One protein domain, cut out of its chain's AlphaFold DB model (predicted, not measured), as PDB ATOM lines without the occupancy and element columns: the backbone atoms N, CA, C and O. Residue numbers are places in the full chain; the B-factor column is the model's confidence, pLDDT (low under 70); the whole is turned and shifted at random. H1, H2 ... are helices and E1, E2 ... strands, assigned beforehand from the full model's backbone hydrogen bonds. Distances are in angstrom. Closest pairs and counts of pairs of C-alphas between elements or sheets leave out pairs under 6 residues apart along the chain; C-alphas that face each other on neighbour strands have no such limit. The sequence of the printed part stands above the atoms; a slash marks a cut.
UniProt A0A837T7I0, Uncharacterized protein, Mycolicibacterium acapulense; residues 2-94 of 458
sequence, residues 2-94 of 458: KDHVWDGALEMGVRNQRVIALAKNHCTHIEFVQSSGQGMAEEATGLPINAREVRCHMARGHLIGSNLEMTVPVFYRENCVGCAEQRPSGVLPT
ATOM      1  N   LYS A   2     113.557 128.940 116.237       42.59
ATOM      2  CA  LYS A   2     113.658 129.946 115.157       42.59
ATOM      3  C   LYS A   2     112.790 131.185 115.406       42.59
ATOM      4  O   LYS A   2     113.252 132.284 115.117       42.59
ATOM      5  N   ASP A   3     111.625 131.006 116.023       45.88
ATOM      6  CA  ASP A   3     110.683 132.104 116.271       45.88
ATOM      7  C   ASP A   3     111.232 133.107 117.294       45.88
ATOM      8  O   ASP A   3     111.278 134.290 117.003       45.88
ATOM      9  N   HIS A   4     111.841 132.661 118.401       54.53
ATOM     10  CA  HIS A   4     112.464 133.578 119.373       54.53
ATOM     11  C   HIS A   4     113.670 134.355 118.828       54.53
ATOM     12  O   HIS A   4     113.912 135.491 119.232       54.53
ATOM     13  N   VAL A   5     114.452 133.751 117.925       59.31
ATOM     14  CA  VAL A   5     115.579 134.443 117.276       59.31
ATOM     15  C   VAL A   5     115.057 135.477 116.278       59.31
ATOM     16  O   VAL A   5     115.636 136.556 116.158       59.31
ATOM     17  N   TRP A   6     113.957 135.163 115.593       74.69
ATOM     18  CA  TRP A   6     113.279 136.090 114.697       74.69
ATOM     19  C   TRP A   6     112.632 137.243 115.469       74.69
ATOM     20  O   TRP A   6     112.924 138.399 115.179       74.69
ATOM     21  N   ASP A   7     111.864 136.949 116.515       79.31
ATOM     22  CA  ASP A   7     111.221 137.935 117.385       79.31
ATOM     23  C   ASP A   7     112.255 138.853 118.044       79.31
ATOM     24  O   ASP A   7     112.132 140.076 117.983       79.31
ATOM     25  N   GLY A   8     113.350 138.291 118.572       81.62
ATOM     26  CA  GLY A   8     114.446 139.075 119.140       81.62
ATOM     27  C   GLY A   8     115.136 139.986 118.113       81.62
ATOM     28  O   GLY A   8     115.518 141.115 118.438       81.62
ATOM     29  N   ALA A   9     115.263 139.539 116.858       81.81
ATOM     30  CA  ALA A   9     115.790 140.361 115.771       81.81
ATOM     31  C   ALA A   9     114.827 141.499 115.392       81.81
ATOM     32  O   ALA A   9     115.278 142.625 115.173       81.81
ATOM     33  N   LEU A  10     113.516 141.241 115.373       86.25
ATOM     34  CA  LEU A  10     112.493 142.260 115.124       86.25
ATOM     35  C   LEU A  10     112.462 143.309 116.239       86.25
ATOM     36  O   LEU A  10     112.503 144.507 115.957       86.25
ATOM     37  N   GLU A  11     112.469 142.881 117.502       88.12
ATOM     38  CA  GLU A  11     112.522 143.778 118.658       88.12
ATOM     39  C   GLU A  11     113.777 144.655 118.640       88.12
ATOM     40  O   GLU A  11     113.715 145.854 118.920       88.12
ATOM     41  N   MET A  12     114.932 144.080 118.295       90.44
ATOM     42  CA  MET A  12     116.166 144.844 118.117       90.44
ATOM     43  C   MET A  12     116.045 145.848 116.963       90.44
ATOM     44  O   MET A  12     116.447 146.999 117.118       90.44
ATOM     45  N   GLY A  13     115.443 145.457 115.838       90.81
ATOM     46  CA  GLY A  13     115.206 146.337 114.693       90.81
ATOM     47  C   GLY A  13     114.325 147.546 115.031       90.81
ATOM     48  O   GLY A  13     114.668 148.678 114.683       90.81
ATOM     49  N   VAL A  14     113.231 147.333 115.770       92.12
ATOM     50  CA  VAL A  14     112.347 148.411 116.255       92.12
ATOM     51  C   VAL A  14     113.107 149.367 117.181       92.12
ATOM     52  O   VAL A  14     113.028 150.590 117.029       92.12
ATOM     53  N   ARG A  15     113.898 148.823 118.112       92.19
ATOM     54  CA  ARG A  15     114.733 149.614 119.027       92.19
ATOM     55  C   ARG A  15     115.783 150.436 118.281       92.19
ATOM     56  O   ARG A  15     115.886 151.645 118.490       92.19
ATOM     57  N   ASN A  16     116.485 149.828 117.330       94.25
ATOM     58  CA  ASN A  16     117.460 150.506 116.480       94.25
ATOM     59  C   ASN A  16     116.833 151.647 115.673       94.25
ATOM     60  O   ASN A  16     117.392 152.743 115.615       94.25
ATOM     61  N   GLN A  17     115.654 151.427 115.086       94.62
ATOM     62  CA  GLN A  17     114.940 152.461 114.337       94.62
ATOM     63  C   GLN A  17     114.611 153.671 115.221       94.62
ATOM     64  O   GLN A  17     114.816 154.817 114.809       94.62
ATOM     65  N   ARG A  18     114.168 153.426 116.461       94.44
ATOM     66  CA  ARG A  18     113.913 154.479 117.450       94.44
ATOM     67  C   ARG A  18     115.183 155.261 117.785       94.44
ATOM     68  O   ARG A  18     115.152 156.490 117.778       94.44
ATOM     69  N   VAL A  19     116.301 154.579 118.034       94.50
ATOM     70  CA  VAL A  19     117.588 155.232 118.333       94.50
ATOM     71  C   VAL A  19     118.082 156.078 117.156       94.50
ATOM     72  O   VAL A  19     118.527 157.206 117.364       94.50
ATOM     73  N   ILE A  20     117.948 155.591 115.918       94.88
ATOM     74  CA  ILE A  20     118.298 156.355 114.709       94.88
ATOM     75  C   ILE A  20     117.462 157.635 114.615       94.88
ATOM     76  O   ILE A  20     118.007 158.704 114.330       94.88
ATOM     77  N   ALA A  21     116.153 157.551 114.869       94.50
ATOM     78  CA  ALA A  21     115.277 158.720 114.866       94.50
ATOM     79  C   ALA A  21     115.703 159.744 115.931       94.50
ATOM     80  O   ALA A  21     115.848 160.925 115.628       94.50
ATOM     81  N   LEU A  22     116.002 159.292 117.152       95.50
ATOM     82  CA  LEU A  22     116.492 160.150 118.236       95.50
ATOM     83  C   LEU A  22     117.830 160.826 117.892       95.50
ATOM     84  O   LEU A  22     118.019 162.009 118.190       95.50
ATOM     85  N   ALA A  23     118.750 160.096 117.257       94.31
ATOM     86  CA  ALA A  23     120.040 160.616 116.811       94.31
ATOM     87  C   ALA A  23     119.883 161.683 115.719       94.31
ATOM     88  O   ALA A  23     120.477 162.754 115.824       94.31
ATOM     89  N   LYS A  24     119.010 161.449 114.731       93.50
ATOM     90  CA  LYS A  24     118.668 162.451 113.708       93.50
ATOM     91  C   LYS A  24     117.971 163.669 114.304       93.50
ATOM     92  O   LYS A  24     118.235 164.791 113.875       93.50
ATOM     93  N   ASN A  25     117.132 163.465 115.321       94.56
ATOM     94  CA  ASN A  25     116.494 164.566 116.029       94.56
ATOM     95  C   ASN A  25     117.534 165.464 116.717       94.56
ATOM     96  O   ASN A  25     117.403 166.690 116.714       94.56
ATOM     97  N   HIS A  26     118.570 164.833 117.274       93.88
ATOM     98  CA  HIS A  26     119.659 165.466 118.005       93.88
ATOM     99  C   HIS A  26     120.651 166.221 117.114       93.88
ATOM    100  O   HIS A  26     121.031 167.340 117.449       93.88
ATOM    101  N   CYS A  27     121.073 165.633 115.993       94.12
ATOM    102  CA  CYS A  27     121.949 166.296 115.035       94.12
ATOM    103  C   CYS A  27     121.758 165.728 113.626       94.12
ATOM    104  O   CYS A  27     121.926 164.529 113.403       94.12
ATOM    105  N   THR A  28     121.485 166.594 112.648       92.00
ATOM    106  CA  THR A  28     121.283 166.181 111.250       92.00
ATOM    107  C   THR A  28     122.564 165.702 110.563       92.00
ATOM    108  O   THR A  28     122.491 165.165 109.464       92.00
ATOM    109  N   HIS A  29     123.737 165.913 111.172       92.25
ATOM    110  CA  HIS A  29     125.029 165.465 110.641       92.25
ATOM    111  C   HIS A  29     125.348 163.994 110.958       92.25
ATOM    112  O   HIS A  29     126.328 163.468 110.434       92.25
ATOM    113  N   ILE A  30     124.564 163.342 111.826       93.31
ATOM    114  CA  ILE A  30     124.770 161.933 112.177       93.31
ATOM    115  C   ILE A  30     124.200 161.047 111.070       93.31
ATOM    116  O   ILE A  30     123.009 161.093 110.755       93.31
ATOM    117  N   GLU A  31     125.056 160.191 110.527       93.06
ATOM    118  CA  GLU A  31     124.719 159.207 109.510       93.06
ATOM    119  C   GLU A  31     124.832 157.786 110.061       93.06
ATOM    120  O   GLU A  31     125.701 157.476 110.877       93.06
ATOM    121  N   PHE A  32     123.962 156.914 109.554       93.19
ATOM    122  CA  PHE A  32     123.977 155.481 109.821       93.19
ATOM    123  C   PHE A  32     124.147 154.747 108.496       93.19
ATOM    124  O   PHE A  32     123.238 154.747 107.663       93.19
ATOM    125  N   VAL A  33     125.305 154.128 108.294       90.31
ATOM    126  CA  VAL A  33     125.647 153.428 107.048       90.31
ATOM    127  C   VAL A  33     125.682 151.933 107.287       90.31
ATOM    128  O   VAL A  33     126.057 151.477 108.358       90.31
ATOM    129  N   GLN A  34     125.230 151.143 106.316       85.88
ATOM    130  CA  GLN A  34     125.312 149.690 106.434       85.88
ATOM    131  C   GLN A  34     126.771 149.241 106.408       85.88
ATOM    132  O   GLN A  34     127.488 149.580 105.472       85.88
ATOM    133  N   SER A  35     127.196 148.490 107.424       80.06
ATOM    134  CA  SER A  35     128.586 148.035 107.565       80.06
ATOM    135  C   SER A  35     128.735 146.514 107.400       80.06
ATOM    136  O   SER A  35     129.834 146.015 107.181       80.06
ATOM    137  N   SER A  36     127.628 145.761 107.434       75.12
ATOM    138  CA  SER A  36     127.590 144.317 107.158       75.12
ATOM    139  C   SER A  36     126.615 143.961 106.030       75.12
ATOM    140  O   SER A  36     125.777 144.773 105.635       75.12
ATOM    141  N   GLY A  37     126.687 142.720 105.533       68.38
ATOM    142  CA  GLY A  37     125.718 142.189 104.564       68.38
ATOM    143  C   GLY A  37     124.264 142.304 105.047       68.38
ATOM    144  O   GLY A  37     124.009 142.414 106.248       68.38
ATOM    145  N   GLN A  38     123.315 142.307 104.106       70.69
ATOM    146  CA  GLN A  38     121.885 142.382 104.405       70.69
ATOM    147  C   GLN A  38     121.358 140.991 104.784       70.69
ATOM    148  O   GLN A  38     121.202 140.122 103.932       70.69
ATOM    149  N   GLY A  39     121.136 140.753 106.078       74.12
ATOM    150  CA  GLY A  39     120.483 139.534 106.557       74.12
ATOM    151  C   GLY A  39     119.008 139.444 106.137       74.12
ATOM    152  O   GLY A  39     118.327 140.466 106.033       74.12
ATOM    153  N   MET A  40     118.502 138.213 105.982       76.25
ATOM    154  CA  MET A  40     117.126 137.920 105.533       76.25
ATOM    155  C   MET A  40     116.037 138.627 106.364       76.25
ATOM    156  O   MET A  40     114.998 138.993 105.827       76.25
ATOM    157  N   ALA A  41     116.268 138.846 107.665       76.88
ATOM    158  CA  ALA A  41     115.316 139.529 108.546       76.88
ATOM    159  C   ALA A  41     115.134 141.015 108.208       76.88
ATOM    160  O   ALA A  41     114.014 141.520 108.204       76.88
ATOM    161  N   GLU A  42     116.220 141.713 107.886       83.12
ATOM    162  CA  GLU A  42     116.161 143.121 107.486       83.12
ATOM    163  C   GLU A  42     115.608 143.279 106.069       83.12
ATOM    164  O   GLU A  42     114.851 144.207 105.815       83.12
ATOM    165  N   GLU A  43     115.931 142.358 105.157       84.19
ATOM    166  CA  GLU A  43     115.339 142.338 103.815       84.19
ATOM    167  C   GLU A  43     113.820 142.130 103.861       84.19
ATOM    168  O   GLU A  43     113.079 142.852 103.199       84.19
ATOM    169  N   ALA A  44     113.349 141.199 104.694       82.94
ATOM    170  CA  ALA A  44     111.927 140.897 104.814       82.94
ATOM    171  C   ALA A  44     111.117 142.002 105.515       82.94
ATOM    172  O   ALA A  44     109.929 142.151 105.236       82.94
ATOM    173  N   THR A  45     111.721 142.755 106.442       83.12
ATOM    174  CA  THR A  45     110.979 143.686 107.321       83.12
ATOM    175  C   THR A  45     111.301 145.161 107.113       83.12
ATOM    176  O   THR A  45     110.544 146.020 107.558       83.12
ATOM    177  N   GLY A  46     112.425 145.481 106.471       85.94
ATOM    178  CA  GLY A  46     112.926 146.848 106.340       85.94
ATOM    179  C   GLY A  46     113.429 147.472 107.648       85.94
ATOM    180  O   GLY A  46     113.776 148.655 107.661       85.94
ATOM    181  N   LEU A  47     113.475 146.719 108.754       89.56
ATOM    182  CA  LEU A  47     113.988 147.208 110.032       89.56
ATOM    183  C   LEU A  47     115.528 147.191 110.059       89.56
ATOM    184  O   LEU A  47     116.132 146.238 109.571       89.56
ATOM    185  N   PRO A  48     116.186 148.193 110.674       88.25
ATOM    186  CA  PRO A  48     117.644 148.247 110.764       88.25
ATOM    187  C   PRO A  48     118.161 147.238 111.803       88.25
ATOM    188  O   PRO A  48     118.290 147.570 112.979       88.25
ATOM    189  N   ILE A  49     118.442 146.005 111.384       88.50
ATOM    190  CA  ILE A  49     118.836 144.880 112.256       88.50
ATOM    191  C   ILE A  49     120.337 144.588 112.126       88.50
ATOM    192  O   ILE A  49     121.004 144.242 113.101       88.50
ATOM    193  N   ASN A  50     120.879 144.724 110.919       88.00
ATOM    194  CA  ASN A  50     122.283 144.488 110.613       88.00
ATOM    195  C   ASN A  50     123.182 145.588 111.186       88.00
ATOM    196  O   ASN A  50     122.727 146.677 111.551       88.00
ATOM    197  N   ALA A  51     124.487 145.314 111.222       88.56
ATOM    198  CA  ALA A  51     125.459 146.256 111.748       88.56
ATOM    199  C   ALA A  51     125.433 147.570 110.960       88.56
ATOM    200  O   ALA A  51     125.575 147.591 109.728       88.56
ATOM    201  N   ARG A  52     125.285 148.678 111.688       91.81
ATOM    202  CA  ARG A  52     125.410 150.026 111.139       91.81
ATOM    203  C   ARG A  52     126.661 150.698 111.687       91.81
ATOM    204  O   ARG A  52     126.969 150.598 112.871       91.81
ATOM    205  N   GLU A  53     127.366 151.385 110.801       92.38
ATOM    206  CA  GLU A  53     128.387 152.364 111.141       92.38
ATOM    207  C   GLU A  53     127.696 153.688 111.484       92.38
ATOM    208  O   GLU A  53     126.963 154.244 110.663       92.38
ATOM    209  N   VAL A  54     127.927 154.182 112.695       94.44
ATOM    210  CA  VAL A  54     127.523 155.507 113.164       94.44
ATOM    211  C   VAL A  54     128.680 156.458 112.902       94.44
ATOM    212  O   VAL A  54     129.764 156.287 113.470       94.44
ATOM    213  N   ARG A  55     128.461 157.460 112.049       93.19
ATOM    214  CA  ARG A  55     129.504 158.410 111.649       93.19
ATOM    215  C   ARG A  55     128.973 159.834 111.535       93.19
ATOM    216  O   ARG A  55     127.785 160.065 111.328       93.19
ATOM    217  N   CYS A  56     129.877 160.796 111.653       93.12
ATOM    218  CA  CYS A  56     129.624 162.212 111.416       93.12
ATOM    219  C   CYS A  56     130.912 162.829 110.871       93.12
ATOM    220  O   CYS A  56     131.990 162.539 111.380       93.12
ATOM    221  N   HIS A  57     130.811 163.703 109.872       88.50
ATOM    222  CA  HIS A  57     131.978 164.373 109.287       88.50
ATOM    223  C   HIS A  57     132.718 165.291 110.280       88.50
ATOM    224  O   HIS A  57     133.886 165.599 110.064       88.50
ATOM    225  N   MET A  58     132.052 165.695 111.368       87.38
ATOM    226  CA  MET A  58     132.636 166.493 112.453       87.38
ATOM    227  C   MET A  58     133.196 165.642 113.611       87.38
ATOM    228  O   MET A  58     133.803 166.189 114.530       87.38
ATOM    229  N   ALA A  59     132.975 164.320 113.614       87.31
ATOM    230  CA  ALA A  59     133.428 163.421 114.679       87.31
ATOM    231  C   ALA A  59     134.871 162.938 114.451       87.31
ATOM    232  O   ALA A  59     135.338 162.841 113.318       87.31
ATOM    233  N   ARG A  60     135.582 162.591 115.535       76.62
ATOM    234  CA  ARG A  60     136.977 162.102 115.475       76.62
ATOM    235  C   ARG A  60     137.089 160.606 115.156       76.62
ATOM    236  O   ARG A  60     138.197 160.104 114.988       76.62
ATOM    237  N   GLY A  61     135.963 159.901 115.069       80.31
ATOM    238  CA  GLY A  61     135.891 158.476 114.765       80.31
ATOM    239  C   GLY A  61     134.478 158.041 114.381       80.31
ATOM    240  O   GLY A  61     133.549 158.849 114.349       80.31
ATOM    241  N   HIS A  62     134.331 156.753 114.089       86.62
ATOM    242  CA  HIS A  62     133.058 156.083 113.831       86.62
ATOM    243  C   HIS A  62     132.953 154.844 114.723       86.62
ATOM    244  O   HIS A  62     133.969 154.297 115.153       86.62
ATOM    245  N   LEU A  63     131.730 154.395 114.997       90.25
ATOM    246  CA  LEU A  63     131.484 153.151 115.730       90.25
ATOM    247  C   LEU A  63     130.600 152.229 114.902       90.25
ATOM    248  O   LEU A  63     129.684 152.690 114.231       90.25
ATOM    249  N   ILE A  64     130.850 150.924 114.973       90.44
ATOM    250  CA  ILE A  64     130.086 149.912 114.239       90.44
ATOM    251  C   ILE A  64     129.438 148.961 115.240       90.44
ATOM    252  O   ILE A  64     130.094 148.482 116.165       90.44
ATOM    253  N   GLY A  65     128.155 148.665 115.049       88.94
ATOM    254  CA  GLY A  65     127.450 147.666 115.846       88.94
ATOM    255  C   GLY A  65     126.050 147.366 115.320       88.94
ATOM    256  O   GLY A  65     125.449 148.181 114.621       88.94
ATOM    257  N   SER A  66     125.531 146.183 115.652       88.25
ATOM    258  CA  SER A  66     124.154 145.777 115.314       88.25
ATOM    259  C   SER A  66     123.131 146.194 116.371       88.25
ATOM    260  O   SER A  66     121.962 146.346 116.048       88.25
ATOM    261  N   ASN A  67     123.549 146.414 117.623       91.19
ATOM    262  CA  ASN A  67     122.683 146.932 118.682       91.19
ATOM    263  C   ASN A  67     122.986 148.418 118.930       91.19
ATOM    264  O   ASN A  67     123.900 148.772 119.681       91.19
ATOM    265  N   LEU A  68     122.205 149.293 118.297       92.88
ATOM    266  CA  LEU A  68     122.429 150.735 118.340       92.88
ATOM    267  C   LEU A  68     122.096 151.350 119.701       92.88
ATOM    268  O   LEU A  68     122.660 152.395 120.024       92.88
ATOM    269  N   GLU A  69     121.275 150.698 120.530       90.19
ATOM    270  CA  GLU A  69     121.046 151.128 121.918       90.19
ATOM    271  C   GLU A  69     122.322 151.069 122.765       90.19
ATOM    272  O   GLU A  69     122.440 151.836 123.715       90.19
ATOM    273  N   MET A  70     123.293 150.219 122.412       87.81
ATOM    274  CA  MET A  70     124.600 150.186 123.077       87.81
ATOM    275  C   MET A  70     125.628 151.080 122.381       87.81
ATOM    276  O   MET A  70     126.382 151.791 123.042       87.81
ATOM    277  N   THR A  71     125.660 151.069 121.046       90.62
ATOM    278  CA  THR A  71     126.705 151.748 120.264       90.62
ATOM    279  C   THR A  71     126.525 153.269 120.212       90.62
ATOM    280  O   THR A  71     127.491 154.017 120.363       90.62
ATOM    281  N   VAL A  72     125.297 153.758 120.018       93.38
ATOM    282  CA  VAL A  72     125.031 155.194 119.831       93.38
ATOM    283  C   VAL A  72     125.292 156.018 121.097       93.38
ATOM    284  O   VAL A  72     125.856 157.106 120.963       93.38
ATOM    285  N   PRO A  73     124.978 155.550 122.324       91.94
ATOM    286  CA  PRO A  73     125.358 156.279 123.531       91.94
ATOM    287  C   PRO A  73     126.867 156.475 123.685       91.94
ATOM    288  O   PRO A  73     127.294 157.535 124.136       91.94
ATOM    289  N   VAL A  74     127.681 155.494 123.283       91.06
ATOM    290  CA  VAL A  74     129.148 155.634 123.287       91.06
ATOM    291  C   VAL A  74     129.572 156.709 122.287       91.06
ATOM    292  O   VAL A  74     130.244 157.663 122.671       91.06
ATOM    293  N   PHE A  75     129.068 156.641 121.047       92.81
ATOM    294  CA  PHE A  75     129.345 157.654 120.023       92.81
ATOM    295  C   PHE A  75     128.966 159.067 120.490       92.81
ATOM    296  O   PHE A  75     129.730 160.014 120.307       92.81
ATOM    297  N   TYR A  76     127.796 159.207 121.120       93.19
ATOM    298  CA  TYR A  76     127.311 160.471 121.663       93.19
ATOM    299  C   TYR A  76     128.248 161.041 122.730       93.19
ATOM    300  O   TYR A  76     128.637 162.208 122.631       93.19
ATOM    301  N   ARG A  77     128.632 160.231 123.727       91.38
ATOM    302  CA  ARG A  77     129.504 160.677 124.824       91.38
ATOM    303  C   ARG A  77     130.891 161.077 124.325       91.38
ATOM    304  O   ARG A  77     131.447 162.047 124.822       91.38
ATOM    305  N   GLU A  78     131.419 160.367 123.332       92.25
ATOM    306  CA  GLU A  78     132.757 160.621 122.792       92.25
ATOM    307  C   GLU A  78     132.812 161.777 121.783       92.25
ATOM    308  O   GLU A  78     133.833 162.458 121.701       92.25
ATOM    309  N   ASN A  79     131.745 162.002 121.002       92.00
ATOM    310  CA  ASN A  79     131.806 162.886 119.828       92.00
ATOM    311  C   ASN A  79     130.754 164.007 119.795       92.00
ATOM    312  O   ASN A  79     130.945 164.982 119.071       92.00
ATOM    313  N   CYS A  80     129.639 163.889 120.522       91.44
ATOM    314  CA  CYS A  80     128.534 164.857 120.440       91.44
ATOM    315  C   CYS A  80     128.497 165.834 121.624       91.44
ATOM    316  O   CYS A  80     128.083 166.982 121.454       91.44
ATOM    317  N   VAL A  81     128.923 165.405 122.818       90.62
ATOM    318  CA  VAL A  81     128.940 166.263 124.014       90.62
ATOM    319  C   VAL A  81     129.911 167.430 123.804       90.62
ATOM    320  O   VAL A  81     131.107 167.232 123.621       90.62
ATOM    321  N   GLY A  82     129.384 168.659 123.818       87.31
ATOM    322  CA  GLY A  82     130.171 169.882 123.615       87.31
ATOM    323  C   GLY A  82     130.548 170.183 122.157       87.31
ATOM    324  O   GLY A  82     131.377 171.059 121.919       87.31
ATOM    325  N   CYS A  83     129.965 169.486 121.175       91.75
ATOM    326  CA  CYS A  83     130.212 169.762 119.760       91.75
ATOM    327  C   CYS A  83     129.640 171.135 119.352       91.75
ATOM    328  O   CYS A  83     128.429 171.348 119.416       91.75
ATOM    329  N   ALA A  84     130.500 172.051 118.891       90.06
ATOM    330  CA  ALA A  84     130.097 173.389 118.440       90.06
ATOM    331  C   ALA A  84     129.321 173.382 117.107       90.06
ATOM    332  O   ALA A  84     128.558 174.301 116.831       90.06
ATOM    333  N   GLU A  85     129.480 172.323 116.310       91.69
ATOM    334  CA  GLU A  85     128.889 172.166 114.972       91.69
ATOM    335  C   GLU A  85     127.570 171.367 114.994       91.69
ATOM    336  O   GLU A  85     127.124 170.820 113.978       91.69
ATOM    337  N   GLN A  86     126.956 171.224 116.173       90.12
ATOM    338  CA  GLN A  86     125.703 170.497 116.334       90.12
ATOM    339  C   GLN A  86     124.558 171.215 115.610       90.12
ATOM    340  O   GLN A  86     124.309 172.401 115.819       90.12
ATOM    341  N   ARG A  87     123.798 170.461 114.808       91.62
ATOM    342  CA  ARG A  87     122.635 170.968 114.074       91.62
ATOM    343  C   ARG A  87     121.361 170.210 114.463       91.62
ATOM    344  O   ARG A  87     121.034 169.217 113.812       91.62
ATOM    345  N   PRO A  88     120.647 170.631 115.521       90.81
ATOM    346  CA  PRO A  88     119.437 169.948 115.963       90.81
ATOM    347  C   PRO A  88     118.306 170.111 114.945       90.81
ATOM    348  O   PRO A  88     118.152 171.158 114.320       90.81
ATOM    349  N   SER A  89     117.476 169.075 114.806       89.38
ATOM    350  CA  SER A  89     116.308 169.100 113.909       89.38
ATOM    351  C   SER A  89     115.148 169.968 114.422       89.38
ATOM    352  O   SER A  89     114.237 170.285 113.664       89.38
ATOM    353  N   GLY A  90     115.150 170.304 115.720       88.44
ATOM    354  CA  GLY A  90     114.040 170.961 116.418       88.44
ATOM    355  C   GLY A  90     112.938 170.016 116.924       88.44
ATOM    356  O   GLY A  90     112.017 170.476 117.593       88.44
ATOM    357  N   VAL A  91     113.024 168.708 116.656       90.56
ATOM    358  CA  VAL A  91     112.033 167.706 117.087       90.56
ATOM    359  C   VAL A  91     112.442 167.064 118.417       90.56
ATOM    360  O   VAL A  91     113.578 166.619 118.582       90.56
ATOM    361  N   LEU A  92     111.503 166.983 119.365       89.12
ATOM    362  CA  LEU A  92     111.652 166.245 120.625       89.12
ATOM    363  C   LEU A  92     110.915 164.894 120.555       89.12
ATOM    364  O   LEU A  92     109.879 164.815 119.894       89.12
ATOM    365  N   PRO A  93     111.382 163.843 121.260       90.38
ATOM    366  CA  PRO A  93     112.607 163.780 122.069       90.38
ATOM    367  C   PRO A  93     113.895 163.700 121.226       90.38
ATOM    368  O   PRO A  93     113.879 163.231 120.086       90.38
ATOM    369  N   THR A  94     115.021 164.142 121.800       92.81
ATOM    370  CA  THR A  94     116.364 164.011 121.199       92.81
ATOM    371  C   THR A  94     117.161 162.880 121.842       92.81
ATOM    372  O   THR A  94     116.855 162.429 122.948       92.81
TER     373      THR A  94
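This is residues 2 to 94 of the 458 residues of an uncharacterized protein of Mycolicibacterium acapulense (UniProt A0A837T7I0). Long helix H1 makes the long axis; its residues 16 to 24 and helix H3 cover one face of a small antiparallel sheet, E1, E2, E3, in two layers, while little H2 packs on H1 beyond the sheet. The 93 printed residues run H1, E1, H2, E2, E3, H3, mixed in class, compact with a radius of gyration of the C-alphas of 13.7 A, spanning 46 by 26 by 18 A.

Start at H1, residues 2 to 26: its residues 6 to 13 touch H2, residues 40 to 45, at a steep tilt of 60 degrees, with C-alphas 9 and 41 closest at 7.3 A. E1, residues 31 to 34, and E2, residues 52 to 55, are antiparallel, N 33 to O 53 being 2.9 A. In the hairpin of E2 and E3, residues 63 to 65, N 54 to O 63 is 2.8 A. H3, residues 68 to 79, is on the sheet, height 8.2 A, and touches H1, C-alphas 16 and 68 closest at 5.3 A. Every O i to N i+4 pair is within hydrogen-bond range in H1 and H2, 6 of 8 in H3.

From C-alpha 2 at (113.658, 129.946, 115.157), H1 runs 36.1 A; H3, 15.4 A long, ends at C-alpha 79 at (131.806, 162.886, 119.828).

Residues 80 to 94 hold no named element; no cut; pLDDT is under 70 at residues 2 to 5 and 37.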